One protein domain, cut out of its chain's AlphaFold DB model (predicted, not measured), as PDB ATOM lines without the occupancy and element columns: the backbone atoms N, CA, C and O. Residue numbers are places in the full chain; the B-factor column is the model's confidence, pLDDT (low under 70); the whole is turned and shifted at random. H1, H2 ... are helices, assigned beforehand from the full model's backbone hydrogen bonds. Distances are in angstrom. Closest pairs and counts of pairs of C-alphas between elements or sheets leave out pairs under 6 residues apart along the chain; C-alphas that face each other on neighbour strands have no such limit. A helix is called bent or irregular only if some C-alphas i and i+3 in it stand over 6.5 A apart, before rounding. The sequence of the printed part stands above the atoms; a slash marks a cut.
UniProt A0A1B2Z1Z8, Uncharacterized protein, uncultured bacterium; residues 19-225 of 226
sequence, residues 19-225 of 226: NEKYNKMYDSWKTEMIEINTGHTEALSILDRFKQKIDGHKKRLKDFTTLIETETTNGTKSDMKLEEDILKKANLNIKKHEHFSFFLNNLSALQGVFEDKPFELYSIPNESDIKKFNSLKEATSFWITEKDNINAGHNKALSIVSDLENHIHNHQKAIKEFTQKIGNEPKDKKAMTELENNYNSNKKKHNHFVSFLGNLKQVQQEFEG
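AT A GLANCE: This is residues 19 to 225 of the 226 residues of an uncharacterized protein of uncultured bacterium (UniProt A0A1B2Z1Z8). A long, slim rod of helices runs lengthwise, with H1 spanning nearly its whole length. H2 folds back from one end of the rod, and H4 comes in from the other; these two overlap partway along the rod, while H3b runs back beside H1 after a bend that sets off the short arm H3a. The 207 printed residues have four named helices, H1 to H4 along the chain, and no named strand; the class is all helix. The whole is only just loose, close to extended, with a radius of gyration of the C-alphas of 24.6 A and spans of 87 by 25 by 25 A.

HOW THE PARTS SIT: H1, residues 19 to 73, H2, residues 80 to 115, H3b, residues 148 to 183, and H4, residues 189 to 224, make a bundle, a set of helices running lengthwise together; the packing is mostly aligned. H1 and H2 are a helical hairpin but only just touch, with 3 pairs of C-alphas within 8 A, through residues 61 to 68 of H1 alone; the closest are those of Leu 61 and Asn 93, 7.2 A apart. H1 touches H3b at a shallow tilt of 16 degrees, opposite ways, the C-alphas of Leu 47 and Val 161 closest at 6.2 A. H2 touches H4 with residues 103 to 114 alone, at a shallow tilt of 21 degrees, opposite ways; the closest C-alphas, of Phe 103 and Phe 223, are 6.2 A apart. H3b and H4 are a helical hairpin, with the C-alphas of Phe 178 and Asn 198 closest at 7.4 A. H3a, residues 136 to 145, touches H2, with the C-alphas of Leu 87 and Leu 136 closest at 5.5 A, and is apart from H4. Every O i to N i+4 pair is within hydrogen-bond range in H1, H3a and H3b; in H2 and in H4 31 of 32 are.

IN THESE COORDINATES: H1 begins at C-alpha 19, (88.433, 120.042, 121.138), and is 80.5 A long; H2 is 51.8 A long. H3, residues 136 to 183, was assigned as one helix by its hydrogen bonds but is bent: C-alphas 145 and 148 are 7.5 A apart, and its arms H3a and H3b stand at a steep tilt of 50 degrees. H3a is 14.1 A long and H3b 52.5 A. H4, 50.6 A long, ends at C-alpha 224, (135.645, 129.516, 112.665).

THE WHOLE: The C-alphas farthest apart, of Lys 77 and Asp 188, are 87.2 A from each other. Residues 73 to 81 stand free. The printed part has no cut. The link from H2 to H3, residues 116 to 135, is long; that from H3 to H4 is tight. The mean pLDDT of the printed part is 83.5, and 21 residues are under 70, among them 74 to 78 and 122 to 131.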
ATOM      1  N   ASN A  19      87.347 120.738 120.449       65.31
ATOM      2  CA  ASN A  19      88.433 120.042 121.138       65.31
ATOM      3  C   ASN A  19      89.499 119.533 120.161       65.31
ATOM      4  O   ASN A  19      90.681 119.722 120.413       65.31
ATOM      5  N   GLU A  20      89.116 118.978 119.009       71.88
ATOM      6  CA  GLU A  20      90.092 118.523 118.010       71.88
ATOM      7  C   GLU A  20      90.931 119.680 117.437       71.88
ATOM      8  O   GLU A  20      92.153 119.567 117.315       71.88
ATOM      9  N   LYS A  21      90.297 120.817 117.118       73.50
ATOM     10  CA  LYS A  21      91.007 122.009 116.628       73.50
ATOM     11  C   LYS A  21      91.983 122.547 117.675       73.50
ATOM     12  O   LYS A  21      93.113 122.886 117.326       73.50
ATOM     13  N   TYR A  22      91.554 122.629 118.933       71.94
ATOM     14  CA  TYR A  22      92.409 123.113 120.014       71.94
ATOM     15  C   TYR A  22      93.568 122.157 120.289       71.94
ATOM     16  O   TYR A  22      94.699 122.618 120.369       71.94
ATOM     17  N   ASN A  23      93.334 120.843 120.299       72.56
ATOM     18  CA  ASN A  23      94.390 119.843 120.477       72.56
ATOM     19  C   ASN A  23      95.480 119.953 119.400       72.56
ATOM     20  O   ASN A  23      96.662 120.015 119.728       72.56
ATOM     21  N   LYS A  24      95.100 120.100 118.123       80.12
ATOM     22  CA  LYS A  24      96.070 120.327 117.036       80.12
ATOM     23  C   LYS A  24      96.868 121.621 117.226       80.12
ATOM     24  O   LYS A  24      98.070 121.650 116.967       80.12
ATOM     25  N   MET A  25      96.210 122.686 117.681       79.88
ATOM     26  CA  MET A  25      96.867 123.962 117.977       79.88
ATOM     27  C   MET A  25      97.881 123.811 119.123       79.88
ATOM     28  O   MET A  25      99.001 124.304 119.015       79.88
ATOM     29  N   TYR A  26      97.527 123.065 120.173       77.94
ATOM     30  CA  TYR A  26      98.415 122.772 121.298       77.94
ATOM     31  C   TYR A  26      99.655 121.998 120.905       77.94
ATOM     32  O   TYR A  26     100.757 122.371 121.306       77.94
ATOM     33  N   ASP A  27      99.484 120.929 120.138       82.19
ATOM     34  CA  ASP A  27     100.604 120.099 119.712       82.19
ATOM     35  C   ASP A  27     101.548 120.887 118.800       82.19
ATOM     36  O   ASP A  27     102.771 120.802 118.947       82.19
ATOM     37  N   SER A  28     100.996 121.750 117.938       86.56
ATOM     38  CA  SER A  28     101.785 122.694 117.143       86.56
ATOM     39  C   SER A  28     102.597 123.647 118.025       86.56
ATOM     40  O   SER A  28     103.793 123.811 117.798       86.56
ATOM     41  N   TRP A  29     101.985 124.259 119.045       87.75
ATOM     42  CA  TRP A  29     102.697 125.166 119.948       87.75
ATOM     43  C   TRP A  29     103.774 124.449 120.759       87.75
ATOM     44  O   TRP A  29     104.880 124.965 120.886       87.75
ATOM     45  N   LYS A  30     103.486 123.252 121.284       82.75
ATOM     46  CA  LYS A  30     104.467 122.435 122.013       82.75
ATOM     47  C   LYS A  30     105.675 122.103 121.143       82.75
ATOM     48  O   LYS A  30     106.802 122.238 121.611       82.75
ATOM     49  N   THR A  31     105.436 121.706 119.894       86.50
ATOM     50  CA  THR A  31     106.499 121.395 118.927       86.50
ATOM     51  C   THR A  31     107.391 122.612 118.701       86.50
ATOM     52  O   THR A  31     108.605 122.527 118.869       86.50
ATOM     53  N   GLU A  32     106.786 123.775 118.457       87.12
ATOM     54  CA  GLU A  32     107.520 125.030 118.291       87.12
ATOM     55  C   GLU A  32     108.347 125.394 119.540       87.12
ATOM     56  O   GLU A  32     109.508 125.782 119.425       87.12
ATOM     57  N   MET A  33     107.811 125.218 120.754       86.00
ATOM     58  CA  MET A  33     108.571 125.490 121.987       86.00
ATOM     59  C   MET A  33     109.791 124.564 122.149       86.00
ATOM     60  O   MET A  33     110.818 124.986 122.684       86.00
ATOM     61  N   ILE A  34     109.706 123.312 121.692       86.31
ATOM     62  CA  ILE A  34     110.834 122.364 121.713       86.31
ATOM     63  C   ILE A  34     111.935 122.813 120.744       86.31
ATOM     64  O   ILE A  34     113.113 122.825 121.115       86.31
ATOM     65  N   GLU A  35     111.562 123.223 119.531       87.88
ATOM     66  CA  GLU A  35     112.498 123.758 118.535       87.88
ATOM     67  C   GLU A  35     113.210 125.008 119.064       87.88
ATOM     68  O   GLU A  35     114.433 125.130 118.962       87.88
ATOM     69  N   ILE A  36     112.467 125.896 119.731       88.38
ATOM     70  CA  ILE A  36     113.012 127.098 120.367       88.38
ATOM     71  C   ILE A  36     114.049 126.762 121.432       88.38
ATOM     72  O   ILE A  36     115.150 127.309 121.407       88.38
ATOM     73  N   ASN A  37     113.721 125.850 122.347       87.44
ATOM     74  CA  ASN A  37     114.630 125.457 123.423       87.44
ATOM     75  C   ASN A  37     115.911 124.803 122.880       87.44
ATOM     76  O   ASN A  37     117.005 125.021 123.415       87.44
ATOM     77  N   THR A  38     115.787 124.036 121.794       90.81
ATOM     78  CA  THR A  38     116.941 123.493 121.065       90.81
ATOM     79  C   THR A  38     117.806 124.627 120.517       90.81
ATOM     80  O   THR A  38     119.011 124.657 120.766       90.81
ATOM     81  N   GLY A  39     117.186 125.613 119.860       93.62
ATOM     82  CA  GLY A  39     117.874 126.795 119.345       93.62
ATOM     83  C   GLY A  39     118.565 127.624 120.432       93.62
ATOM     84  O   GLY A  39     119.681 128.092 120.223       93.62
ATOM     85  N   HIS A  40     117.962 127.779 121.617       94.00
ATOM     86  CA  HIS A  40     118.611 128.460 122.750       94.00
ATOM     87  C   HIS A  40     119.869 127.735 123.215       94.00
ATOM     88  O   HIS A  40     120.888 128.374 123.464       94.00
ATOM     89  N   THR A  41     119.796 126.409 123.331       95.50
ATOM     90  CA  THR A  41     120.938 125.577 123.732       95.50
ATOM     91  C   THR A  41     122.081 125.717 122.728       95.50
ATOM     92  O   THR A  41     123.238 125.878 123.114       95.50
ATOM     93  N   GLU A  42     121.751 125.724 121.436       96.25
ATOM     94  CA  GLU A  42     122.719 125.954 120.368       96.25
ATOM     95  C   GLU A  42     123.346 127.353 120.450       96.25
ATOM     96  O   GLU A  42     124.570 127.474 120.420       96.25
ATOM     97  N   ALA A  43     122.533 128.400 120.621       95.38
ATOM     98  CA  ALA A  43     123.015 129.774 120.741       95.38
ATOM     99  C   ALA A  43     123.990 129.945 121.918       95.38
ATOM    100  O   ALA A  43     125.085 130.476 121.736       95.38
ATOM    101  N   LEU A  44     123.631 129.436 123.102       97.38
ATOM    102  CA  LEU A  44     124.496 129.474 124.287       97.38
ATOM    103  C   LEU A  44     125.805 128.711 124.054       97.38
ATOM    104  O   LEU A  44     126.868 129.175 124.449       97.38
ATOM    105  N   SER A  45     125.751 127.574 123.357       97.31
ATOM    106  CA  SER A  45     126.952 126.814 123.002       97.31
ATOM    107  C   SER A  45     127.893 127.595 122.073       97.31
ATOM    108  O   SER A  45     129.112 127.511 122.226       97.31
ATOM    109  N   ILE A  46     127.354 128.357 121.112       95.94
ATOM    110  CA  ILE A  46     128.158 129.228 120.238       95.94
ATOM    111  C   ILE A  46     128.810 130.354 121.051       95.94
ATOM    112  O   ILE A  46     130.008 130.598 120.914       95.94
ATOM    113  N   LEU A  47     128.038 131.010 121.918       96.00
ATOM    114  CA  LEU A  47     128.520 132.115 122.747       96.00
ATOM    115  C   LEU A  47     129.609 131.677 123.738       96.00
ATOM    116  O   LEU A  47     130.620 132.366 123.868       96.00
ATOM    117  N   ASP A  48     129.479 130.494 124.341       96.56
ATOM    118  CA  ASP A  48     130.521 129.936 125.207       96.56
ATOM    119  C   ASP A  48     131.833 129.694 124.435       96.56
ATOM    120  O   ASP A  48     132.916 130.071 124.889       96.56
ATOM    121  N   ARG A  49     131.758 129.174 123.199       94.50
ATOM    122  CA  ARG A  49     132.944 129.043 122.330       94.50
ATOM    123  C   ARG A  49     133.578 130.392 122.004       94.50
ATOM    124  O   ARG A  49     134.806 130.504 121.991       94.50
ATOM    125  N   PHE A  50     132.772 131.417 121.740       94.81
ATOM    126  CA  PHE A  50     133.277 132.773 121.521       94.81
ATOM    127  C   PHE A  50     134.007 133.301 122.748       94.81
ATOM    128  O   PHE A  50     135.140 133.763 122.616       94.81
ATOM    129  N   LYS A  51     133.417 133.160 123.936       95.62
ATOM    130  CA  LYS A  51     134.030 133.554 125.206       95.62
ATOM    131  C   LYS A  51     135.395 132.901 125.410       95.62
ATOM    132  O   LYS A  51     136.384 133.604 125.609       95.62
ATOM    133  N   GLN A  52     135.478 131.581 125.239       94.44
ATOM    134  CA  GLN A  52     136.736 130.835 125.345       94.44
ATOM    135  C   GLN A  52     137.804 131.346 124.365       94.44
ATOM    136  O   GLN A  52     138.973 131.504 124.728       94.44
ATOM    137  N   LYS A  53     137.419 131.636 123.114       92.12
ATOM    138  CA  LYS A  53     138.338 132.187 122.109       92.12
ATOM    139  C   LYS A  53     138.799 133.605 122.451       92.12
ATOM    140  O   LYS A  53     139.984 133.900 122.278       92.12
ATOM    141  N   ILE A  54     137.902 134.461 122.947       93.62
ATOM    142  CA  ILE A  54     138.231 135.820 123.397       93.62
ATOM    143  C   ILE A  54     139.230 135.755 124.560       93.62
ATOM    144  O   ILE A  54     140.271 136.410 124.504       93.62
ATOM    145  N   ASP A  55     138.972 134.916 125.564       95.00
ATOM    146  CA  ASP A  55     139.858 134.737 126.719       95.00
ATOM    147  C   ASP A  55     141.232 134.191 126.310       95.00
ATOM    148  O   ASP A  55     142.271 134.698 126.747       95.00
ATOM    149  N   GLY A  56     141.264 133.204 125.410       93.06
ATOM    150  CA  GLY A  56     142.508 132.665 124.863       93.06
ATOM    151  C   GLY A  56     143.317 133.710 124.088       93.06
ATOM    152  O   GLY A  56     144.541 133.789 124.232       93.06
ATOM    153  N   HIS A  57     142.647 134.550 123.295       92.12
ATOM    154  CA  HIS A  57     143.284 135.643 122.565       92.12
ATOM    155  C   HIS A  57     143.840 136.710 123.518       92.12
ATOM    156  O   HIS A  57     145.016 137.070 123.417       92.12
ATOM    157  N   LYS A  58     143.036 137.137 124.500       93.19
ATOM    158  CA  LYS A  58     143.415 138.098 125.541       93.19
ATOM    159  C   LYS A  58     144.632 137.624 126.333       93.19
ATOM    160  O   LYS A  58     145.597 138.372 126.495       93.19
ATOM    161  N   LYS A  59     144.626 136.362 126.779       94.38
ATOM    162  CA  LYS A  59     145.754 135.754 127.499       94.38
ATOM    163  C   LYS A  59     147.021 135.754 126.648       94.38
ATOM    164  O   LYS A  59     148.069 136.176 127.124       94.38
ATOM    165  N   ARG A  60     146.925 135.332 125.383       93.06
ATOM    166  CA  ARG A  60     148.072 135.293 124.463       93.06
ATOM    167  C   ARG A  60     148.724 136.668 124.296       93.06
ATOM    168  O   ARG A  60     149.949 136.756 124.312       93.06
ATOM    169  N   LEU A  61     147.926 137.723 124.124       90.69
ATOM    170  CA  LEU A  61     148.453 139.082 123.970       90.69
ATOM    171  C   LEU A  61     149.045 139.627 125.272       90.69
ATOM    172  O   LEU A  61     150.087 140.279 125.231       90.69
ATOM    173  N   LYS A  62     148.449 139.301 126.425       90.50
ATOM    174  CA  LYS A  62     149.017 139.632 127.737       90.50
ATOM    175  C   LYS A  62     150.386 138.978 127.938       90.50
ATOM    176  O   LYS A  62     151.351 139.683 128.215       90.50
ATOM    177  N   ASP A  63     150.479 137.663 127.735       91.62
ATOM    178  CA  ASP A  63     151.730 136.904 127.875       91.62
ATOM    179  C   ASP A  63     152.821 137.462 126.941       91.62
ATOM    180  O   ASP A  63     153.986 137.582 127.318       91.62
ATOM    181  N   PHE A  64     152.438 137.852 125.720       90.88
ATOM    182  CA  PHE A  64     153.355 138.455 124.759       90.88
ATOM    183  C   PHE A  64     153.810 139.869 125.147       90.88
ATOM    184  O   PHE A  64     154.981 140.200 124.975       90.88
ATOM    185  N   THR A  65     152.912 140.686 125.699       87.75
ATOM    186  CA  THR A  65     153.245 142.033 126.187       87.75
ATOM    187  C   THR A  65     154.262 141.950 127.324       87.75
ATOM    188  O   THR A  65     155.280 142.631 127.274       87.75
ATOM    189  N   THR A  66     154.064 141.034 128.280       88.31
ATOM    190  CA  THR A  66     155.030 140.786 129.364       88.31
ATOM    191  C   THR A  66     156.398 140.348 128.834       88.31
ATOM    192  O   THR A  66     157.422 140.811 129.337       88.31
ATOM    193  N   LEU A  67     156.436 139.480 127.811       87.75
ATOM    194  CA  LEU A  67     157.689 139.070 127.169       87.75
ATOM    195  C   LEU A  67     158.434 140.279 126.587       87.75
ATOM    196  O   LEU A  67     159.610 140.462 126.883       87.75
ATOM    197  N   ILE A  68     157.752 141.116 125.797       83.88
ATOM    198  CA  ILE A  68     158.354 142.317 125.201       83.88
ATOM    199  C   ILE A  68     158.865 143.277 126.281       83.88
ATOM    200  O   ILE A  68     159.993 143.755 126.182       83.88
ATOM    201  N   GLU A  69     158.066 143.553 127.315       82.56
ATOM    202  CA  GLU A  69     158.452 144.452 128.412       82.56
ATOM    203  C   GLU A  69     159.692 143.924 129.160       82.56
ATOM    204  O   GLU A  69     160.600 144.690 129.478       82.56
ATOM    205  N   THR A  70     159.785 142.608 129.378       83.31
ATOM    206  CA  THR A  70     160.934 141.980 130.054       83.31
ATOM    207  C   THR A  70     162.211 142.080 129.219       83.31
ATOM    208  O   THR A  70     163.253 142.504 129.721       83.31
ATOM    209  N   GLU A  71     162.135 141.733 127.933       78.31
ATOM    210  CA  GLU A  71     163.297 141.726 127.035       78.31
ATOM    211  C   GLU A  71     163.810 143.137 126.720       78.31
ATOM    212  O   GLU A  71     165.005 143.343 126.530       78.31
ATOM    213  N   THR A  72     162.924 144.133 126.713       71.19
ATOM    214  CA  THR A  72     163.301 145.533 126.455       71.19
ATOM    215  C   THR A  72     163.871 146.233 127.689       71.19
ATOM    216  O   THR A  72     164.728 147.106 127.548       71.19
ATOM    217  N   THR A  73     163.460 145.832 128.896       70.94
ATOM    218  CA  THR A  73     163.940 146.419 130.161       70.94
ATOM    219  C   THR A  73     165.302 145.867 130.585       70.94
ATOM    220  O   THR A  73     166.121 146.599 131.137       70.94
ATOM    221  N   ASN A  74     165.585 144.591 130.306       64.06
ATOM    222  CA  ASN A  74     166.799 143.923 130.789       64.06
ATOM    223  C   ASN A  74     168.089 144.328 130.055       64.06
ATOM    224  O   ASN A  74     169.158 143.815 130.391       64.06
ATOM    225  N   GLY A  75     168.021 145.239 129.074       58.00
ATOM    226  CA  GLY A  75     169.191 145.687 128.313       58.00
ATOM    227  C   GLY A  75     169.974 144.519 127.713       58.00
ATOM    228  O   GLY A  75     171.200 144.590 127.591       58.00
ATOM    229  N   THR A  76     169.283 143.410 127.432       54.75
ATOM    230  CA  THR A  76     169.895 142.163 127.008       54.75
ATOM    231  C   THR A  76     170.710 142.474 125.759       54.75
ATOM    232  O   THR A  76     170.196 143.085 124.823       54.75
ATOM    233  N   LYS A  77     171.995 142.090 125.745       54.62
ATOM    234  CA  LYS A  77     172.765 141.950 124.502       54.62
ATOM    235  C   LYS A  77     171.976 140.971 123.646       54.62
ATOM    236  O   LYS A  77     172.107 139.764 123.835       54.62
ATOM    237  N   SER A  78     171.066 141.483 122.838       57.06
ATOM    238  CA  SER A  78     170.129 140.649 122.127       57.06
ATOM    239  C   SER A  78     170.939 139.844 121.120       57.06
ATOM    240  O   SER A  78     171.678 140.371 120.286       57.06
ATOM    241  N   ASP A  79     170.888 138.525 121.264       72.62
ATOM    242  CA  ASP A  79     171.264 137.652 120.169       72.62
ATOM    243  C   ASP A  79     170.349 138.036 118.996       72.62
ATOM    244  O   ASP A  79     169.127 138.086 119.171       72.62
ATOM    245  N   MET A  80     170.913 138.333 117.820       76.88
ATOM    246  CA  MET A  80     170.137 138.680 116.619       76.88
ATOM    247  C   MET A  80     169.009 137.667 116.369       76.88
ATOM    248  O   MET A  80     167.926 138.033 115.913       76.88
ATOM    249  N   LYS A  81     169.235 136.401 116.739       81.56
ATOM    250  CA  LYS A  81     168.239 135.335 116.637       81.56
ATOM    251  C   LYS A  81     167.042 135.517 117.582       81.56
ATOM    252  O   LYS A  81     165.910 135.242 117.193       81.56
ATOM    253  N   LEU A  82     167.267 135.996 118.807       81.56
ATOM    254  CA  LEU A  82     166.201 136.266 119.778       81.56
ATOM    255  C   LEU A  82     165.324 137.440 119.324       81.56
ATOM    256  O   LEU A  82     164.098 137.365 119.426       81.56
ATOM    257  N   GLU A  83     165.928 138.499 118.775       83.62
ATOM    258  CA  GLU A  83     165.162 139.619 118.215       83.62
ATOM    259  C   GLU A  83     164.298 139.182 117.035       83.62
ATOM    260  O   GLU A  83     163.125 139.555 116.958       83.62
ATOM    261  N   GLU A  84     164.854 138.362 116.140       85.88
ATOM    262  CA  GLU A  84     164.129 137.819 114.993       85.88
ATOM    263  C   GLU A  84     162.914 136.987 115.441       85.88
ATOM    264  O   GLU A  84     161.806 137.163 114.921       85.88
ATOM    265  N   ASP A  85     163.081 136.139 116.459       87.62
ATOM    266  CA  ASP A  85     162.002 135.317 117.009       87.62
ATOM    267  C   ASP A  85     160.889 136.156 117.657       87.62
ATOM    268  O   ASP A  85     159.698 135.881 117.451       87.62
ATOM    269  N   ILE A  86     161.239 137.196 118.423       88.06
ATOM    270  CA  ILE A  86     160.252 138.105 119.030       88.06
ATOM    271  C   ILE A  86     159.531 138.904 117.943       88.06
ATOM    272  O   ILE A  86     158.303 139.007 117.973       88.06
ATOM    273  N   LEU A  87     160.257 139.407 116.943       88.56
ATOM    274  CA  LEU A  87     159.682 140.152 115.827       88.56
ATOM    275  C   LEU A  87     158.718 139.287 115.001       88.56
ATOM    276  O   LEU A  87     157.637 139.737 114.610       88.56
ATOM    277  N   LYS A  88     159.063 138.017 114.767       89.56
ATOM    278  CA  LYS A  88     158.182 137.051 114.099       89.56
ATOM    279  C   LYS A  88     156.910 136.797 114.910       89.56
ATOM    280  O   LYS A  88     155.819 136.771 114.337       89.56
ATOM    281  N   LYS A  89     157.023 136.658 116.236       90.75
ATOM    282  CA  LYS A  89     155.866 136.518 117.138       90.75
ATOM    283  C   LYS A  89     154.998 137.780 117.171       90.75
ATOM    284  O   LYS A  89     153.777 137.647 117.120       90.75
ATOM    285  N   ALA A  90     155.593 138.975 117.182       88.88
ATOM    286  CA  ALA A  90     154.869 140.250 117.121       88.88
ATOM    287  C   ALA A  90     153.998 140.328 115.864       88.88
ATOM    288  O   ALA A  90     152.796 140.573 115.942       88.88
ATOM    289  N   ASN A  91     154.604 140.025 114.716       88.12
ATOM    290  CA  ASN A  91     153.933 140.009 113.420       88.12
ATOM    291  C   ASN A  91     152.837 138.938 113.314       88.12
ATOM    292  O   ASN A  91     151.835 139.133 112.633       88.12
ATOM    293  N   LEU A  92     152.998 137.797 113.984       89.56
ATOM    294  CA  LEU A  92     151.934 136.796 114.062       89.56
ATOM    295  C   LEU A  92     150.777 137.267 114.955       89.56
ATOM    296  O   LEU A  92     149.616 137.012 114.643       89.56
ATOM    297  N   ASN A  93     151.085 137.922 116.076       89.38
ATOM    298  CA  ASN A  93     150.079 138.392 117.020       89.38
ATOM    299  C   ASN A  93     149.233 139.535 116.459       89.38
ATOM    300  O   ASN A  93     148.029 139.508 116.697       89.38
ATOM    301  N   ILE A  94     149.816 140.469 115.698       86.00
ATOM    302  CA  ILE A  94     149.050 141.559 115.077       86.00
ATOM    303  C   ILE A  94     148.071 141.027 114.025       86.00
ATOM    304  O   ILE A  94     146.885 141.306 114.120       86.00
ATOM    305  N   LYS A  95     148.500 140.102 113.154       85.31
ATOM    306  CA  LYS A  95     147.607 139.436 112.184       85.31
ATOM    307  C   LYS A  95     146.449 138.693 112.846       85.31
ATOM    308  O   LYS A  95     145.317 138.708 112.376       85.31
ATOM    309  N   LYS A  96     146.728 137.996 113.952       87.06
ATOM    310  CA  LYS A  96     145.671 137.333 114.732       87.06
ATOM    311  C   LYS A  96     144.732 138.347 115.382       87.06
ATOM    312  O   LYS A  96     143.554 138.039 115.535       87.06
ATOM    313  N   HIS A  97     145.255 139.509 115.765       86.69
ATOM    314  CA  HIS A  97     144.459 140.573 116.344       86.69
ATOM    315  C   HIS A  97     143.552 141.250 115.316       86.69
ATOM    316  O   HIS A  97     142.385 141.419 115.631       86.69
ATOM    317  N   GLU A  98     144.025 141.505 114.096       83.44
ATOM    318  CA  GLU A  98     143.202 142.003 112.978       83.44
ATOM    319  C   GLU A  98     141.980 141.109 112.742       83.44
ATOM    320  O   GLU A  98     140.839 141.568 112.684       83.44
ATOM    321  N   HIS A  99     142.206 139.792 112.693       84.38
ATOM    322  CA  HIS A  99     141.118 138.824 112.567       84.38
ATOM    323  C   HIS A  99     140.147 138.880 113.762       84.38
ATOM    324  O   HIS A  99     138.935 138.746 113.601       84.38
ATOM    325  N   PHE A 100     140.665 139.113 114.972       87.12
ATOM    326  CA  PHE A 100     139.841 139.321 116.161       87.12
ATOM    327  C   PHE A 100     139.044 140.636 116.109       87.12
ATOM    328  O   PHE A 100     137.888 140.645 116.522       87.12
ATOM    329  N   SER A 101     139.615 141.727 115.593       85.06
ATOM    330  CA  SER A 101     138.940 143.022 115.432       85.06
ATOM    331  C   SER A 101     137.758 142.909 114.466       85.06
ATOM    332  O   SER A 101     136.660 143.376 114.771       85.06
ATOM    333  N   PHE A 102     137.935 142.195 113.349       83.69
ATOM    334  CA  PHE A 102     136.840 141.877 112.428       83.69
ATOM    335  C   PHE A 102     135.715 141.093 113.122       83.69
ATOM    336  O   PHE A 102     134.542 141.456 113.037       83.69
ATOM    337  N   PHE A 103     136.077 140.064 113.891       87.75
ATOM    338  CA  PHE A 103     135.124 139.308 114.700       87.75
ATOM    339  C   PHE A 103     134.381 140.180 115.728       87.75
ATOM    340  O   PHE A 103     133.166 140.048 115.875       87.75
ATOM    341  N   LEU A 104     135.077 141.090 116.415       86.69
ATOM    342  CA  LEU A 104     134.466 142.010 117.375       86.69
ATOM    343  C   LEU A 104     133.444 142.938 116.706       86.69
ATOM    344  O   LEU A 104     132.365 143.154 117.257       86.69
ATOM    345  N   ASN A 105     133.739 143.432 115.504       86.88
ATOM    346  CA  ASN A 105     132.798 144.247 114.732       86.88
ATOM    347  C   ASN A 105     131.535 143.468 114.370       86.88
ATOM    348  O   ASN A 105     130.427 143.968 114.562       86.88
ATOM    349  N   ASN A 106     131.690 142.218 113.937       87.50
ATOM    350  CA  ASN A 106     130.564 141.335 113.655       87.50
ATOM    351  C   ASN A 106     129.728 141.032 114.909       87.50
ATOM    352  O   ASN A 106     128.499 141.058 114.851       87.50
ATOM    353  N   LEU A 107     130.370 140.799 116.060       87.81
ATOM    354  CA  LEU A 107     129.671 140.651 117.339       87.81
ATOM    355  C   LEU A 107     128.911 141.919 117.738       87.81
ATOM    356  O   LEU A 107     127.774 141.828 118.196       87.81
ATOM    357  N   SER A 108     129.520 143.094 117.568       87.12
ATOM    358  CA  SER A 108     128.874 144.364 117.899       87.12
ATOM    359  C   SER A 108     127.683 144.640 116.985       87.12
ATOM    360  O   SER A 108     126.615 145.004 117.474       87.12
ATOM    361  N   ALA A 109     127.811 144.372 115.683       86.12
ATOM    362  CA  ALA A 109     126.700 144.457 114.737       86.12
ATOM    363  C   ALA A 109     125.556 143.508 115.120       86.12
ATOM    364  O   ALA A 109     124.389 143.902 115.122       86.12
ATOM    365  N   LEU A 110     125.883 142.275 115.514       86.06
ATOM    366  CA  LEU A 110     124.912 141.286 115.976       86.06
ATOM    367  C   LEU A 110     124.185 141.741 117.254       86.06
ATOM    368  O   LEU A 110     122.967 141.580 117.340       86.06
ATOM    369  N   GLN A 111     124.886 142.372 118.201       85.56
ATOM    370  CA  GLN A 111     124.250 143.013 119.355       85.56
ATOM    371  C   GLN A 111     123.330 144.162 118.932       85.56
ATOM    372  O   GLN A 111     122.193 144.223 119.396       85.56
ATOM    373  N   GLY A 112     123.788 145.045 118.041       82.69
ATOM    374  CA  GLY A 112     123.000 146.182 117.560       82.69
ATOM    375  C   GLY A 112     121.683 145.752 116.914       82.69
ATOM    376  O   GLY A 112     120.627 146.289 117.244       82.69
ATOM    377  N   VAL A 113     121.721 144.713 116.071       77.69
ATOM    378  CA  VAL A 113     120.519 144.109 115.467       77.69
ATOM    379  C   VAL A 113     119.614 143.484 116.527       77.69
ATOM    380  O   VAL A 113     118.391 143.605 116.449       77.69
ATOM    381  N   PHE A 114     120.190 142.798 117.517       77.00
ATOM    382  CA  PHE A 114     119.394 142.130 118.540       77.00
ATOM    383  C   PHE A 114     118.685 143.120 119.472       77.00
ATOM    384  O   PHE A 114     117.523 142.901 119.820       77.00
ATOM    385  N   GLU A 115     119.374 144.195 119.852       78.38
ATOM    386  CA  GLU A 115     118.906 145.196 120.814       78.38
ATOM    387  C   GLU A 115     118.187 146.395 120.187       78.38
ATOM    388  O   GLU A 115     117.686 147.233 120.935       78.38
ATOM    389  N   ASP A 116     118.129 146.477 118.853       78.19
ATOM    390  CA  ASP A 116     117.625 147.638 118.105       78.19
ATOM    391  C   ASP A 116     118.356 148.936 118.499       78.19
ATOM    392  O   ASP A 116     117.763 149.955 118.861       78.19
ATOM    393  N   LYS A 117     119.695 148.873 118.504       76.25
ATOM    394  CA  LYS A 117     120.582 149.980 118.891       76.25
ATOM    395  C   LYS A 117     121.694 150.194 117.861       76.25
ATOM    396  O   LYS A 117     122.113 149.235 117.210       76.25
ATOM    397  N   PRO A 118     122.229 151.426 117.743       74.38
ATOM    398  CA  PRO A 118     123.469 151.659 117.011       74.38
ATOM    399  C   PRO A 118     124.587 150.779 117.577       74.38
ATOM    400  O   PRO A 118     124.706 150.647 118.796       74.38
ATOM    401  N   PHE A 119     125.405 150.200 116.702       73.75
ATOM    402  CA  PHE A 119     126.605 149.469 117.099       73.75
ATOM    403  C   PHE A 119     127.856 150.304 116.828       73.75
ATOM    404  O   PHE A 119     127.862 151.193 115.975       73.75
ATOM    405  N   GLU A 120     128.916 150.016 117.574       71.38
ATOM    406  CA  GLU A 120     130.196 150.704 117.453       71.38
ATOM    407  C   GLU A 120     131.136 149.859 116.594       71.38
ATOM    408  O   GLU A 120     131.261 148.651 116.794       71.38
ATOM    409  N   LEU A 121     131.817 150.498 115.644       71.00
ATOM    410  CA  LEU A 121     132.919 149.863 114.934       71.00
ATOM    411  C   LEU A 121     134.188 150.004 115.767       71.00
ATOM    412  O   LEU A 121     134.690 151.104 115.993       71.00
ATOM    413  N   TYR A 122     134.728 148.868 116.179       66.88
ATOM    414  CA  TYR A 122     136.075 148.764 116.695       66.88
ATOM    415  C   TYR A 122     137.056 148.787 115.525       66.88
ATOM    416  O   TYR A 122     137.185 147.839 114.751       66.88
ATOM    417  N   SER A 123     137.747 149.912 115.403       60.75
ATOM    418  CA  SER A 123     138.942 150.042 114.576       60.75
ATOM    419  C   SER A 123     140.104 150.329 115.510       60.75
ATOM    420  O   SER A 123     140.023 151.225 116.353       60.75
ATOM    421  N   ILE A 124     141.182 149.556 115.397       56.03
ATOM    422  CA  ILE A 124     142.441 149.965 116.012       56.03
ATOM    423  C   ILE A 124     143.000 151.057 115.097       56.03
ATOM    424  O   ILE A 124     143.150 150.792 113.901       56.03
ATOM    425  N   PRO A 125     143.324 152.258 115.604       54.53
ATOM    426  CA  PRO A 125     143.731 153.404 114.781       54.53
ATOM    427  C   PRO A 125     144.933 153.168 113.846       54.53
ATOM    428  O   PRO A 125     145.201 154.005 112.995       54.53
ATOM    429  N   ASN A 126     145.638 152.041 113.984       51.88
ATOM    430  CA  ASN A 126     146.879 151.719 113.283       51.88
ATOM    431  C   ASN A 126     146.828 150.407 112.457       51.88
ATOM    432  O   ASN A 126     147.851 149.994 111.913       51.88
ATOM    433  N   GLU A 127     145.677 149.727 112.341       52.44
ATOM    434  CA  GLU A 127     145.576 148.434 111.621       52.44
ATOM    435  C   GLU A 127     145.756 148.552 110.094       52.44
ATOM    436  O   GLU A 127     146.244 147.615 109.468       52.44
ATOM    437  N   SER A 128     145.426 149.691 109.466       49.47
ATOM    438  CA  SER A 128     145.571 149.842 108.004       49.47
ATOM    439  C   SER A 128     147.026 149.929 107.531       49.47
ATOM    440  O   SER A 128     147.310 149.634 106.367       49.47
ATOM    441  N   ASP A 129     147.944 150.301 108.429       53.12
ATOM    442  CA  ASP A 129     149.318 150.671 108.074       53.12
ATOM    443  C   ASP A 129     150.355 149.628 108.525       53.12
ATOM    444  O   ASP A 129     151.436 149.525 107.933       53.12
ATOM    445  N   ILE A 130     150.035 148.782 109.512       58.12
ATOM    446  CA  ILE A 130     150.970 147.778 110.040       58.12
ATOM    447  C   ILE A 130     150.887 146.494 109.210       58.12
ATOM    448  O   ILE A 130     150.398 145.456 109.638       58.12
ATOM    449  N   LYS A 131     151.447 146.523 107.995       63.16
ATOM    450  CA  LYS A 131     151.614 145.289 107.198       63.16
ATOM    451  C   LYS A 131     152.594 144.305 107.846       63.16
ATOM    452  O   LYS A 131     152.474 143.091 107.644       63.16
ATOM    453  N   LYS A 132     153.606 144.826 108.551       80.31
ATOM    454  CA  LYS A 132     154.645 144.071 109.262       80.31
ATOM    455  C   LYS A 132     155.521 145.030 110.079       80.31
ATOM    456  O   LYS A 132     156.010 146.004 109.520       80.31
ATOM    457  N   PHE A 133     155.809 144.703 111.335       86.94
ATOM    458  CA  PHE A 133     156.896 145.329 112.087       86.94
ATOM    459  C   PHE A 133     158.245 144.959 111.462       86.94
ATOM    460  O   PHE A 133     158.525 143.770 111.249       86.94
ATOM    461  N   ASN A 134     159.095 145.956 111.221       87.69
ATOM    462  CA  ASN A 134     160.428 145.789 110.632       87.69
ATOM    463  C   ASN A 134     161.546 145.742 111.679       87.69
ATOM    464  O   ASN A 134     162.672 145.373 111.358       87.69
ATOM    465  N   SER A 135     161.251 146.098 112.930       86.06
ATOM    466  CA  SER A 135     162.211 146.026 114.032       86.06
ATOM    467  C   SER A 135     161.536 145.696 115.360       86.06
ATOM    468  O   SER A 135     160.351 145.976 115.562       86.06
ATOM    469  N   LEU A 136     162.309 145.144 116.301       83.56
ATOM    470  CA  LEU A 136     161.843 144.911 117.669       83.56
ATOM    471  C   LEU A 136     161.421 146.219 118.355       83.56
ATOM    472  O   LEU A 136     160.430 146.239 119.082       83.56
ATOM    473  N   LYS A 137     162.126 147.324 118.085       84.62
ATOM    474  CA  LYS A 137     161.795 148.655 118.615       84.62
ATOM    475  C   LYS A 137     160.407 149.123 118.171       84.62
ATOM    476  O   LYS A 137     159.642 149.629 118.989       84.62
ATOM    477  N   GLU A 138     160.085 148.948 116.892       85.88
ATOM    478  CA  GLU A 138     158.780 149.295 116.320       85.88
ATOM    479  C   GLU A 138     157.665 148.450 116.946       85.88
ATOM    480  O   GLU A 138     156.705 149.005 117.478       85.88
ATOM    481  N   ALA A 139     157.847 147.124 116.978       85.62
ATOM    482  CA  ALA A 139     156.904 146.212 117.618       85.62
ATOM    483  C   ALA A 139     156.671 146.592 119.088       85.62
ATOM    484  O   ALA A 139     155.534 146.732 119.523       85.62
ATOM    485  N   THR A 140     157.745 146.813 119.845       83.38
ATOM    486  CA  THR A 140     157.682 147.199 121.261       83.38
ATOM    487  C   THR A 140     156.889 148.484 121.460       83.38
ATOM    488  O   THR A 140     155.984 148.526 122.291       83.38
ATOM    489  N   SER A 141     157.204 149.518 120.676       85.50
ATOM    490  CA  SER A 141     156.544 150.822 120.774       85.50
ATOM    491  C   SER A 141     155.044 150.697 120.513       85.50
ATOM    492  O   SER A 141     154.244 151.250 121.266       85.50
ATOM    493  N   PHE A 142     154.662 149.915 119.501       85.81
ATOM    494  CA  PHE A 142     153.265 149.621 119.210       85.81
ATOM    495  C   PHE A 142     152.575 148.895 120.372       85.81
ATOM    496  O   PHE A 142     151.577 149.385 120.888       85.81
ATOM    497  N   TRP A 143     153.109 147.752 120.822       84.50
ATOM    498  CA  TRP A 143     152.444 146.928 121.838       84.50
ATOM    499  C   TRP A 143     152.293 147.657 123.172       84.50
ATOM    500  O   TRP A 143     151.246 147.547 123.802       84.50
ATOM    501  N   ILE A 144     153.295 148.438 123.585       83.00
ATOM    502  CA  ILE A 144     153.219 149.243 124.809       83.00
ATOM    503  C   ILE A 144     152.167 150.350 124.684       83.00
ATOM    504  O   ILE A 144     151.467 150.618 125.657       83.00
ATOM    505  N   THR A 145     152.044 150.970 123.507       85.69
ATOM    506  CA  THR A 145     151.075 152.050 123.263       85.69
ATOM    507  C   THR A 145     149.647 151.514 123.176       85.69
ATOM    508  O   THR A 145     148.732 152.090 123.756       85.69
ATOM    509  N   GLU A 146     149.447 150.390 122.489       85.00
ATOM    510  CA  GLU A 146     148.110 149.876 122.183       85.00
ATOM    511  C   GLU A 146     147.566 148.896 123.229       85.00
ATOM    512  O   GLU A 146     146.377 148.583 123.193       85.00
ATOM    513  N   LYS A 147     148.374 148.400 124.180       85.19
ATOM    514  CA  LYS A 147     147.947 147.340 125.121       85.19
ATOM    515  C   LYS A 147     146.619 147.621 125.822       85.19
ATOM    516  O   LYS A 147     145.817 146.698 125.987       85.19
ATOM    517  N   ASP A 148     146.367 148.871 126.199       87.06
ATOM    518  CA  ASP A 148     145.144 149.255 126.900       87.06
ATOM    519  C   ASP A 148     143.934 149.273 125.957       87.06
ATOM    520  O   ASP A 148     142.887 148.728 126.311       87.06
ATOM    521  N   ASN A 149     144.091 149.783 124.729       85.19
ATOM    522  CA  ASN A 149     143.058 149.748 123.684       85.19
ATOM    523  C   ASN A 149     142.687 148.308 123.317       85.19
ATOM    524  O   ASN A 149     141.510 147.939 123.278       85.19
ATOM    525  N   ILE A 150     143.705 147.472 123.116       85.06
ATOM    526  CA  ILE A 150     143.561 146.045 122.843       85.06
ATOM    527  C   ILE A 150     142.789 145.385 123.987       85.06
ATOM    528  O   ILE A 150     141.779 144.720 123.760       85.06
ATOM    529  N   ASN A 151     143.218 145.578 125.237       87.94
ATOM    530  CA  ASN A 151     142.556 145.000 126.406       87.94
ATOM    531  C   ASN A 151     141.103 145.486 126.558       87.94
ATOM    532  O   ASN A 151     140.221 144.682 126.873       87.94
ATOM    533  N   ALA A 152     140.833 146.765 126.284       87.69
ATOM    534  CA  ALA A 152     139.483 147.321 126.271       87.69
ATOM    535  C   ALA A 152     138.593 146.631 125.224       87.69
ATOM    536  O   ALA A 152     137.483 146.221 125.562       87.69
ATOM    537  N   GLY A 153     139.102 146.399 124.008       87.88
ATOM    538  CA  GLY A 153     138.384 145.660 122.963       87.88
ATOM    539  C   GLY A 153     137.997 144.239 123.384       87.88
ATOM    540  O   GLY A 153     136.861 143.815 123.183       87.88
ATOM    541  N   HIS A 154     138.888 143.515 124.072       91.38
ATOM    542  CA  HIS A 154     138.553 142.189 124.615       91.38
ATOM    543  C   HIS A 154     137.478 142.253 125.699       91.38
ATOM    544  O   HIS A 154     136.568 141.427 125.711       91.38
ATOM    545  N   ASN A 155     137.571 143.217 126.619       92.00
ATOM    546  CA  ASN A 155     136.571 143.384 127.675       92.00
ATOM    547  C   ASN A 155     135.200 143.730 127.089       92.00
ATOM    548  O   ASN A 155     134.191 143.197 127.545       92.00
ATOM    549  N   LYS A 156     135.168 144.565 126.046       89.69
ATOM    550  CA  LYS A 156     133.950 144.868 125.296       89.69
ATOM    551  C   LYS A 156     133.383 143.610 124.640       89.69
ATOM    552  O   LYS A 156     132.204 143.336 124.821       89.69
ATOM    553  N   ALA A 157     134.211 142.812 123.962       91.38
ATOM    554  CA  ALA A 157     133.788 141.547 123.356       91.38
ATOM    555  C   ALA A 157     133.140 140.600 124.382       91.38
ATOM    556  O   ALA A 157     132.060 140.066 124.140       91.38
ATOM    557  N   LEU A 158     133.771 140.434 125.551       94.94
ATOM    558  CA  LEU A 158     133.232 139.619 126.645       94.94
ATOM    559  C   LEU A 158     131.905 140.176 127.173       94.94
ATOM    560  O   LEU A 158     130.979 139.404 127.402       94.94
ATOM    561  N   SER A 159     131.800 141.499 127.329       93.38
ATOM    562  CA  SER A 159     130.554 142.156 127.739       93.38
ATOM    563  C   SER A 159     129.427 141.888 126.746       93.38
ATOM    564  O   SER A 159     128.346 141.496 127.164       93.38
ATOM    565  N   ILE A 160     129.696 142.029 125.443       92.12
ATOM    566  CA  ILE A 160     128.719 141.753 124.381       92.12
ATOM    567  C   ILE A 160     128.225 140.307 124.481       92.12
ATOM    568  O   ILE A 160     127.022 140.064 124.464       92.12
ATOM    569  N   VAL A 161     129.141 139.344 124.621       94.38
ATOM    570  CA  VAL A 161     128.771 137.929 124.771       94.38
ATOM    571  C   VAL A 161     127.867 137.724 125.989       94.38
ATOM    572  O   VAL A 161     126.820 137.097 125.859       94.38
ATOM    573  N   SER A 162     128.215 138.297 127.142       94.50
ATOM    574  CA  SER A 162     127.391 138.193 128.351       94.50
ATOM    575  C   SER A 162     126.016 138.851 128.212       94.50
ATOM    576  O   SER A 162     125.027 138.302 128.700       94.50
ATOM    577  N   ASP A 163     125.913 139.984 127.518       91.94
ATOM    578  CA  ASP A 163     124.625 140.625 127.240       91.94
ATOM    579  C   ASP A 163     123.738 139.716 126.373       91.94
ATOM    580  O   ASP A 163     122.566 139.494 126.689       91.94
ATOM    581  N   LEU A 164     124.306 139.106 125.330       92.00
ATOM    582  CA  LEU A 164     123.603 138.156 124.463       92.00
ATOM    583  C   LEU A 164     123.163 136.886 125.213       92.00
ATOM    584  O   LEU A 164     122.032 136.430 125.031       92.00
ATOM    585  N   GLU A 165     124.010 136.336 126.087       94.88
ATOM    586  CA  GLU A 165     123.658 135.210 126.967       94.88
ATOM    587  C   GLU A 165     122.459 135.565 127.861       94.88
ATOM    588  O   GLU A 165     121.482 134.813 127.935       94.88
ATOM    589  N   ASN A 166     122.485 136.747 128.484       92.94
ATOM    590  CA  ASN A 166     121.393 137.237 129.325       92.94
ATOM    591  C   ASN A 166     120.078 137.362 128.547       92.94
ATOM    592  O   ASN A 166     119.016 136.971 129.041       92.94
ATOM    593  N   HIS A 167     120.132 137.865 127.315       88.50
ATOM    594  CA  HIS A 167     118.961 137.937 126.443       88.50
ATOM    595  C   HIS A 167     118.379 136.558 126.125       88.50
ATOM    596  O   HIS A 167     117.159 136.374 126.184       88.50
ATOM    597  N   ILE A 168     119.234 135.569 125.845       92.06
ATOM    598  CA  ILE A 168     118.801 134.187 125.606       92.06
ATOM    599  C   ILE A 168     118.143 133.606 126.861       92.06
ATOM    600  O   ILE A 168     117.057 133.035 126.761       92.06
ATOM    601  N   HIS A 169     118.726 133.805 128.044       94.19
ATOM    602  CA  HIS A 169     118.141 133.343 129.307       94.19
ATOM    603  C   HIS A 169     116.788 133.998 129.614       94.19
ATOM    604  O   HIS A 169     115.842 133.321 130.032       94.19
ATOM    605  N   ASN A 170     116.651 135.297 129.350       90.00
ATOM    606  CA  ASN A 170     115.377 136.001 129.484       90.00
ATOM    607  C   ASN A 170     114.317 135.431 128.530       90.00
ATOM    608  O   ASN A 170     113.161 135.242 128.920       90.00
ATOM    609  N   HIS A 171     114.708 135.104 127.297       88.88
ATOM    610  CA  HIS A 171     113.813 134.471 126.336       88.88
ATOM    611  C   HIS A 171     113.438 133.037 126.757       88.88
ATOM    612  O   HIS A 171     112.254 132.698 126.743       88.88
ATOM    613  N   GLN A 172     114.391 132.222 127.224       90.88
ATOM    614  CA  GLN A 172     114.139 130.887 127.790       90.88
ATOM    615  C   GLN A 172     113.114 130.930 128.927       90.88
ATOM    616  O   GLN A 172     112.198 130.108 128.978       90.88
ATOM    617  N   LYS A 173     113.231 131.915 129.828       90.75
ATOM    618  CA  LYS A 173     112.276 132.106 130.925       90.75
ATOM    619  C   LYS A 173     110.859 132.355 130.400       90.75
ATOM    620  O   LYS A 173     109.932 131.680 130.843       90.75
ATOM    621  N   ALA A 174     110.698 133.252 129.427       85.62
ATOM    622  CA  ALA A 174     109.397 133.542 128.820       85.62
ATOM    623  C   ALA A 174     108.771 132.301 128.149       85.62
ATOM    624  O   ALA A 174     107.580 132.032 128.312       85.62
ATOM    625  N   ILE A 175     109.584 131.501 127.450       85.44
ATOM    626  CA  ILE A 175     109.146 130.255 126.803       85.44
ATOM    627  C   ILE A 175     108.735 129.201 127.834       85.44
ATOM    628  O   ILE A 175     107.712 128.533 127.665       85.44
ATOM    629  N   LYS A 176     109.474 129.078 128.940       85.62
ATOM    630  CA  LYS A 176     109.128 128.172 130.042       85.62
ATOM    631  C   LYS A 176     107.796 128.554 130.691       85.62
ATOM    632  O   LYS A 176     106.960 127.680 130.911       85.62
ATOM    633  N   GLU A 177     107.580 129.842 130.956       85.12
ATOM    634  CA  GLU A 177     106.318 130.357 131.503       85.12
ATOM    635  C   GLU A 177     105.134 130.063 130.569       85.12
ATOM    636  O   GLU A 177     104.077 129.622 131.021       85.12
ATOM    637  N   PHE A 178     105.304 130.248 129.257       83.38
ATOM    638  CA  PHE A 178     104.268 129.916 128.277       83.38
ATOM    639  C   PHE A 178     104.011 128.403 128.179       83.38
ATOM    640  O   PHE A 178     102.859 127.970 128.193       83.38
ATOM    641  N   THR A 179     105.066 127.585 128.172       80.94
ATOM    642  CA  THR A 179     104.955 126.116 128.135       80.94
ATOM    643  C   THR A 179     104.177 125.580 129.342       80.94
ATOM    644  O   THR A 179     103.335 124.695 129.196       80.94
ATOM    645  N   GLN A 180     104.386 126.158 130.530       81.94
ATOM    646  CA  GLN A 180     103.604 125.823 131.726       81.94
ATOM    647  C   GLN A 180     102.120 126.180 131.574       81.94
ATOM    648  O   GLN A 180     101.262 125.410 132.002       81.94
ATOM    649  N   LYS A 181     101.801 127.319 130.944       78.12
ATOM    650  CA  LYS A 181     100.410 127.723 130.682       78.12
ATOM    651  C   LYS A 181      99.711 126.785 129.698       78.12
ATOM    652  O   LYS A 181      98.549 126.478 129.915       78.12
ATOM    653  N   ILE A 182     100.413 126.292 128.674       71.50
ATOM    654  CA  ILE A 182      99.877 125.285 127.741       71.50
ATOM    655  C   ILE A 182      99.589 123.947 128.436       71.50
ATOM    656  O   ILE A 182      98.621 123.276 128.092       71.50
ATOM    657  N   GLY A 183     100.412 123.543 129.410       65.31
ATOM    658  CA  GLY A 183     100.202 122.298 130.161       65.31
ATOM    659  C   GLY A 183      98.886 122.259 130.950       65.31
ATOM    660  O   GLY A 183      98.398 121.177 131.264       65.31
ATOM    661  N   ASN A 184      98.296 123.424 131.228       67.56
ATOM    662  CA  ASN A 184      96.995 123.565 131.864       67.56
ATOM    663  C   ASN A 184      95.939 123.860 130.787       67.56
ATOM    664  O   ASN A 184      95.730 125.021 130.439       67.56
ATOM    665  N   GLU A 185      95.280 122.825 130.253       64.19
ATOM    666  CA  GLU A 185      94.230 122.993 129.236       64.19
ATOM    667  C   GLU A 185      93.203 124.069 129.663       64.19
ATOM    668  O   GLU A 185      92.653 124.000 130.773       64.19
ATOM    669  N   PRO A 186      92.935 125.095 128.832       66.81
ATOM    670  CA  PRO A 186      92.000 126.146 129.178       66.81
ATOM    671  C   PRO A 186      90.588 125.589 129.255       66.81
ATOM    672  O   PRO A 186      90.095 124.892 128.372       66.81
ATOM    673  N   LYS A 187      89.913 125.959 130.339       70.25
ATOM    674  CA  LYS A 187      88.593 125.434 130.696       70.25
ATOM    675  C   LYS A 187      87.447 126.164 129.995       70.25
ATOM    676  O   LYS A 187      86.307 125.712 130.054       70.25
ATOM    677  N   ASP A 188      87.732 127.296 129.351       75.50
ATOM    678  CA  ASP A 188      86.739 128.123 128.676       75.50
ATOM    679  C   ASP A 188      87.327 128.939 127.505       75.50
ATOM    680  O   ASP A 188      88.535 128.979 127.257       75.50
ATOM    681  N   LYS A 189      86.436 129.615 126.769       76.31
ATOM    682  CA  LYS A 189      86.784 130.444 125.606       76.31
ATOM    683  C   LYS A 189      87.682 131.634 125.968       76.31
ATOM    684  O   LYS A 189      88.520 132.010 125.158       76.31
ATOM    685  N   LYS A 190      87.498 132.242 127.144       81.62
ATOM    686  CA  LYS A 190      88.274 133.413 127.571       81.62
ATOM    687  C   LYS A 190      89.724 133.010 127.831       81.62
ATOM    688  O   LYS A 190      90.627 133.663 127.318       81.62
ATOM    689  N   ALA A 191      89.928 131.907 128.547       79.00
ATOM    690  CA  ALA A 191      91.240 131.325 128.796       79.00
ATOM    691  C   ALA A 191      91.938 130.914 127.487       79.00
ATOM    692  O   ALA A 191      93.133 131.152 127.328       79.00
ATOM    693  N   MET A 192      91.189 130.381 126.513       79.62
ATOM    694  CA  MET A 192      91.732 130.076 125.185       79.62
ATOM    695  C   MET A 192      92.221 131.334 124.452       79.62
ATOM    696  O   MET A 192      93.335 131.355 123.936       79.62
ATOM    697  N   THR A 193      91.418 132.402 124.431       83.00
ATOM    698  CA  THR A 193      91.802 133.673 123.796       83.00
ATOM    699  C   THR A 193      93.011 134.314 124.479       83.00
ATOM    700  O   THR A 193      93.888 134.852 123.807       83.00
ATOM    701  N   GLU A 194      93.099 134.247 125.808       84.38
ATOM    702  CA  GLU A 194      94.262 134.748 126.546       84.38
ATOM    703  C   GLU A 194      95.541 133.979 126.188       84.38
ATOM    704  O   GLU A 194      96.599 134.581 125.992       84.38
ATOM    705  N   LEU A 195      95.436 132.658 126.041       83.81
ATOM    706  CA  LEU A 195      96.561 131.813 125.668       83.81
ATOM    707  C   LEU A 195      97.017 132.053 124.224       83.81
ATOM    708  O   LEU A 195      98.217 132.141 123.977       83.81
ATOM    709  N   GLU A 196      96.081 132.236 123.291       85.88
ATOM    710  CA  GLU A 196      96.376 132.600 121.900       85.88
ATOM    711  C   GLU A 196      97.048 133.981 121.802       85.88
ATOM    712  O   GLU A 196      98.043 134.146 121.096       85.88
ATOM    713  N   ASN A 197      96.584 134.967 122.575       86.25
ATOM    714  CA  ASN A 197      97.239 136.275 122.662       86.25
ATOM    715  C   ASN A 197      98.668 136.162 123.216       86.25
ATOM    716  O   ASN A 197      99.590 136.810 122.711       86.25
ATOM    717  N   ASN A 198      98.867 135.321 124.236       84.31
ATOM    718  CA  ASN A 198     100.187 135.060 124.801       84.31
ATOM    719  C   ASN A 198     101.114 134.383 123.777       84.31
ATOM    720  O   ASN A 198     102.260 134.808 123.616       84.31
ATOM    721  N   TYR A 199     100.601 133.394 123.038       86.81
ATOM    722  CA  TYR A 199     101.315 132.749 121.940       86.81
ATOM    723  C   TYR A 199     101.745 133.769 120.884       86.81
ATOM    724  O   TYR A 199     102.929 133.862 120.579       86.81
ATOM    725  N   ASN A 200     100.825 134.605 120.393       87.25
ATOM    726  CA  ASN A 200     101.119 135.605 119.363       87.25
ATOM    727  C   ASN A 200     102.198 136.606 119.811       87.25
ATOM    728  O   ASN A 200     103.094 136.955 119.039       87.25
ATOM    729  N   SER A 201     102.165 137.032 121.078       84.44
ATOM    730  CA  SER A 201     103.214 137.891 121.635       84.44
ATOM    731  C   SER A 201     104.576 137.193 121.693       84.44
ATOM    732  O   SER A 201     105.592 137.837 121.419       84.44
ATOM    733  N   ASN A 202     104.620 135.908 122.052       82.44
ATOM    734  CA  ASN A 202     105.861 135.133 122.073       82.44
ATOM    735  C   ASN A 202     106.349 134.792 120.664       82.44
ATOM    736  O   ASN A 202     107.553 134.820 120.433       82.44
ATOM    737  N   LYS A 203     105.449 134.584 119.696       85.50
ATOM    738  CA  LYS A 203     105.799 134.297 118.301       85.50
ATOM    739  C   LYS A 203     106.661 135.398 117.689       85.50
ATOM    740  O   LYS A 203     107.640 135.110 117.010       85.50
ATOM    741  N   LYS A 204     106.357 136.667 117.983       84.19
ATOM    742  CA  LYS A 204     107.193 137.797 117.544       84.19
ATOM    743  C   LYS A 204     108.617 137.703 118.113       84.19
ATOM    744  O   LYS A 204     109.580 137.850 117.365       84.19
ATOM    745  N   LYS A 205     108.747 137.436 119.418       82.19
ATOM    746  CA  LYS A 205     110.049 137.271 120.095       82.19
ATOM    747  C   LYS A 205     110.813 136.059 119.562       82.19
ATOM    748  O   LYS A 205     112.021 136.128 119.362       82.19
ATOM    749  N   HIS A 206     110.096 134.979 119.274       85.62
ATOM    750  CA  HIS A 206     110.648 133.781 118.669       85.62
ATOM    751  C   HIS A 206     111.217 134.050 117.275       85.62
ATOM    752  O   HIS A 206     112.374 133.726 117.034       85.62
ATOM    753  N   ASN A 207     110.448 134.679 116.384       86.56
ATOM    754  CA  ASN A 207     110.920 134.997 115.037       86.56
ATOM    755  C   ASN A 207     112.188 135.868 115.081       86.56
ATOM    756  O   ASN A 207     113.128 135.626 114.325       86.56
ATOM    757  N   HIS A 208     112.242 136.827 116.013       85.31
ATOM    758  CA  HIS A 208     113.444 137.630 116.266       85.31
ATOM    759  C   HIS A 208     114.628 136.759 116.698       85.31
ATOM    760  O   HIS A 208     115.717 136.868 116.140       85.31
ATOM    761  N   PHE A 209     114.407 135.834 117.635       88.75
ATOM    762  CA  PHE A 209     115.432 134.890 118.077       88.75
ATOM    763  C   PHE A 209     115.920 133.953 116.959       88.75
ATOM    764  O   PHE A 209     117.111 133.676 116.884       88.75
ATOM    765  N   VAL A 210     115.041 133.478 116.074       88.88
ATOM    766  CA  VAL A 210     115.437 132.634 114.931       88.88
ATOM    767  C   VAL A 210     116.334 133.409 113.972       88.88
ATOM    768  O   VAL A 210     117.375 132.896 113.565       88.88
ATOM    769  N   SER A 211     115.973 134.656 113.655       88.88
ATOM    770  CA  SER A 211     116.819 135.525 112.832       88.88
ATOM    771  C   SER A 211     118.173 135.776 113.499       88.88
ATOM    772  O   SER A 211     119.208 135.680 112.842       88.88
ATOM    773  N   PHE A 212     118.176 136.041 114.807       90.19
ATOM    774  CA  PHE A 212     119.392 136.176 115.599       90.19
ATOM    775  C   PHE A 212     120.269 134.924 115.546       90.19
ATOM    776  O   PHE A 212     121.461 135.035 115.285       90.19
ATOM    777  N   LEU A 213     119.695 133.735 115.752       91.44
ATOM    778  CA  LEU A 213     120.429 132.472 115.712       91.44
ATOM    779  C   LEU A 213     121.041 132.228 114.326       91.44
ATOM    780  O   LEU A 213     122.175 131.762 114.236       91.44
ATOM    781  N   GLY A 214     120.326 132.579 113.253       91.81
ATOM    782  CA  GLY A 214     120.862 132.553 111.890       91.81
ATOM    783  C   GLY A 214     122.103 133.437 111.738       91.81
ATOM    784  O   GLY A 214     123.151 132.955 111.310       91.81
ATOM    785  N   ASN A 215     122.018 134.694 112.180       90.75
ATOM    786  CA  ASN A 215     123.143 135.633 112.136       90.75
ATOM    787  C   ASN A 215     124.304 135.178 113.035       90.75
ATOM    788  O   ASN A 215     125.464 135.271 112.648       90.75
ATOM    789  N   LEU A 216     124.010 134.624 114.215       92.44
ATOM    790  CA  LEU A 216     125.015 134.110 115.145       92.44
ATOM    791  C   LEU A 216     125.813 132.958 114.528       92.44
ATOM    792  O   LEU A 216     127.035 132.918 114.653       92.44
ATOM    793  N   LYS A 217     125.136 132.052 113.814       92.75
ATOM    794  CA  LYS A 217     125.786 130.975 113.055       92.75
ATOM    795  C   LYS A 217     126.646 131.512 111.920       92.75
ATOM    796  O   LYS A 217     127.718 130.966 111.681       92.75
ATOM    797  N   GLN A 218     126.212 132.572 111.241       90.31
ATOM    798  CA  GLN A 218     127.025 133.216 110.213       90.31
ATOM    799  C   GLN A 218     128.302 133.817 110.816       90.31
ATOM    800  O   GLN A 218     129.392 133.500 110.350       90.31
ATOM    801  N   VAL A 219     128.197 134.586 111.906       89.12
ATOM    802  CA  VAL A 219     129.372 135.126 112.619       89.12
ATOM    803  C   VAL A 219     130.286 133.998 113.098       89.12
ATOM    804  O   VAL A 219     131.508 134.096 112.994       89.12
ATOM    805  N   GLN A 220     129.710 132.893 113.584       91.44
ATOM    806  CA  GLN A 220     130.477 131.711 113.962       91.44
ATOM    807  C   GLN A 220     131.240 131.145 112.767       91.44
ATOM    808  O   GLN A 220     132.429 130.889 112.893       91.44
ATOM    809  N   GLN A 221     130.585 130.967 111.621       88.81
ATOM    810  CA  GLN A 221     131.214 130.461 110.404       88.81
ATOM    811  C   GLN A 221     132.295 131.398 109.872       88.81
ATOM    812  O   GLN A 221     133.314 130.911 109.411       88.81
ATOM    813  N   GLU A 222     132.120 132.713 109.960       82.88
ATOM    814  CA  GLU A 222     133.142 133.683 109.550       82.88
ATOM    815  C   GLU A 222     134.352 133.663 110.495       82.88
ATOM    816  O   GLU A 222     135.486 133.814 110.053       82.88
ATOM    817  N   PHE A 223     134.138 133.406 111.790       80.94
ATOM    818  CA  PHE A 223     135.208 133.365 112.791       80.94
ATOM    819  C   PHE A 223     135.882 131.990 112.959       80.94
ATOM    820  O   PHE A 223     137.021 131.885 113.424       80.94
ATOM    821  N   GLU A 224     135.162 130.906 112.663       79.06
ATOM    822  CA  GLU A 224     135.645 129.516 112.665       79.06
ATOM    823  C   GLU A 224     136.038 129.022 111.266       79.06
ATOM    824  O   GLU A 224     136.669 127.971 111.143       79.06
ATOM    825  N   GLY A 225     135.673 129.761 110.223       65.81
ATOM    826  CA  GLY A 225     135.878 129.425 108.822       65.81
ATOM    827  C   GLY A 225     137.341 129.456 108.404       65.81
ATOM    828  O   GLY A 225     137.857 130.511 108.068       65.81
TER     829      GLY A 225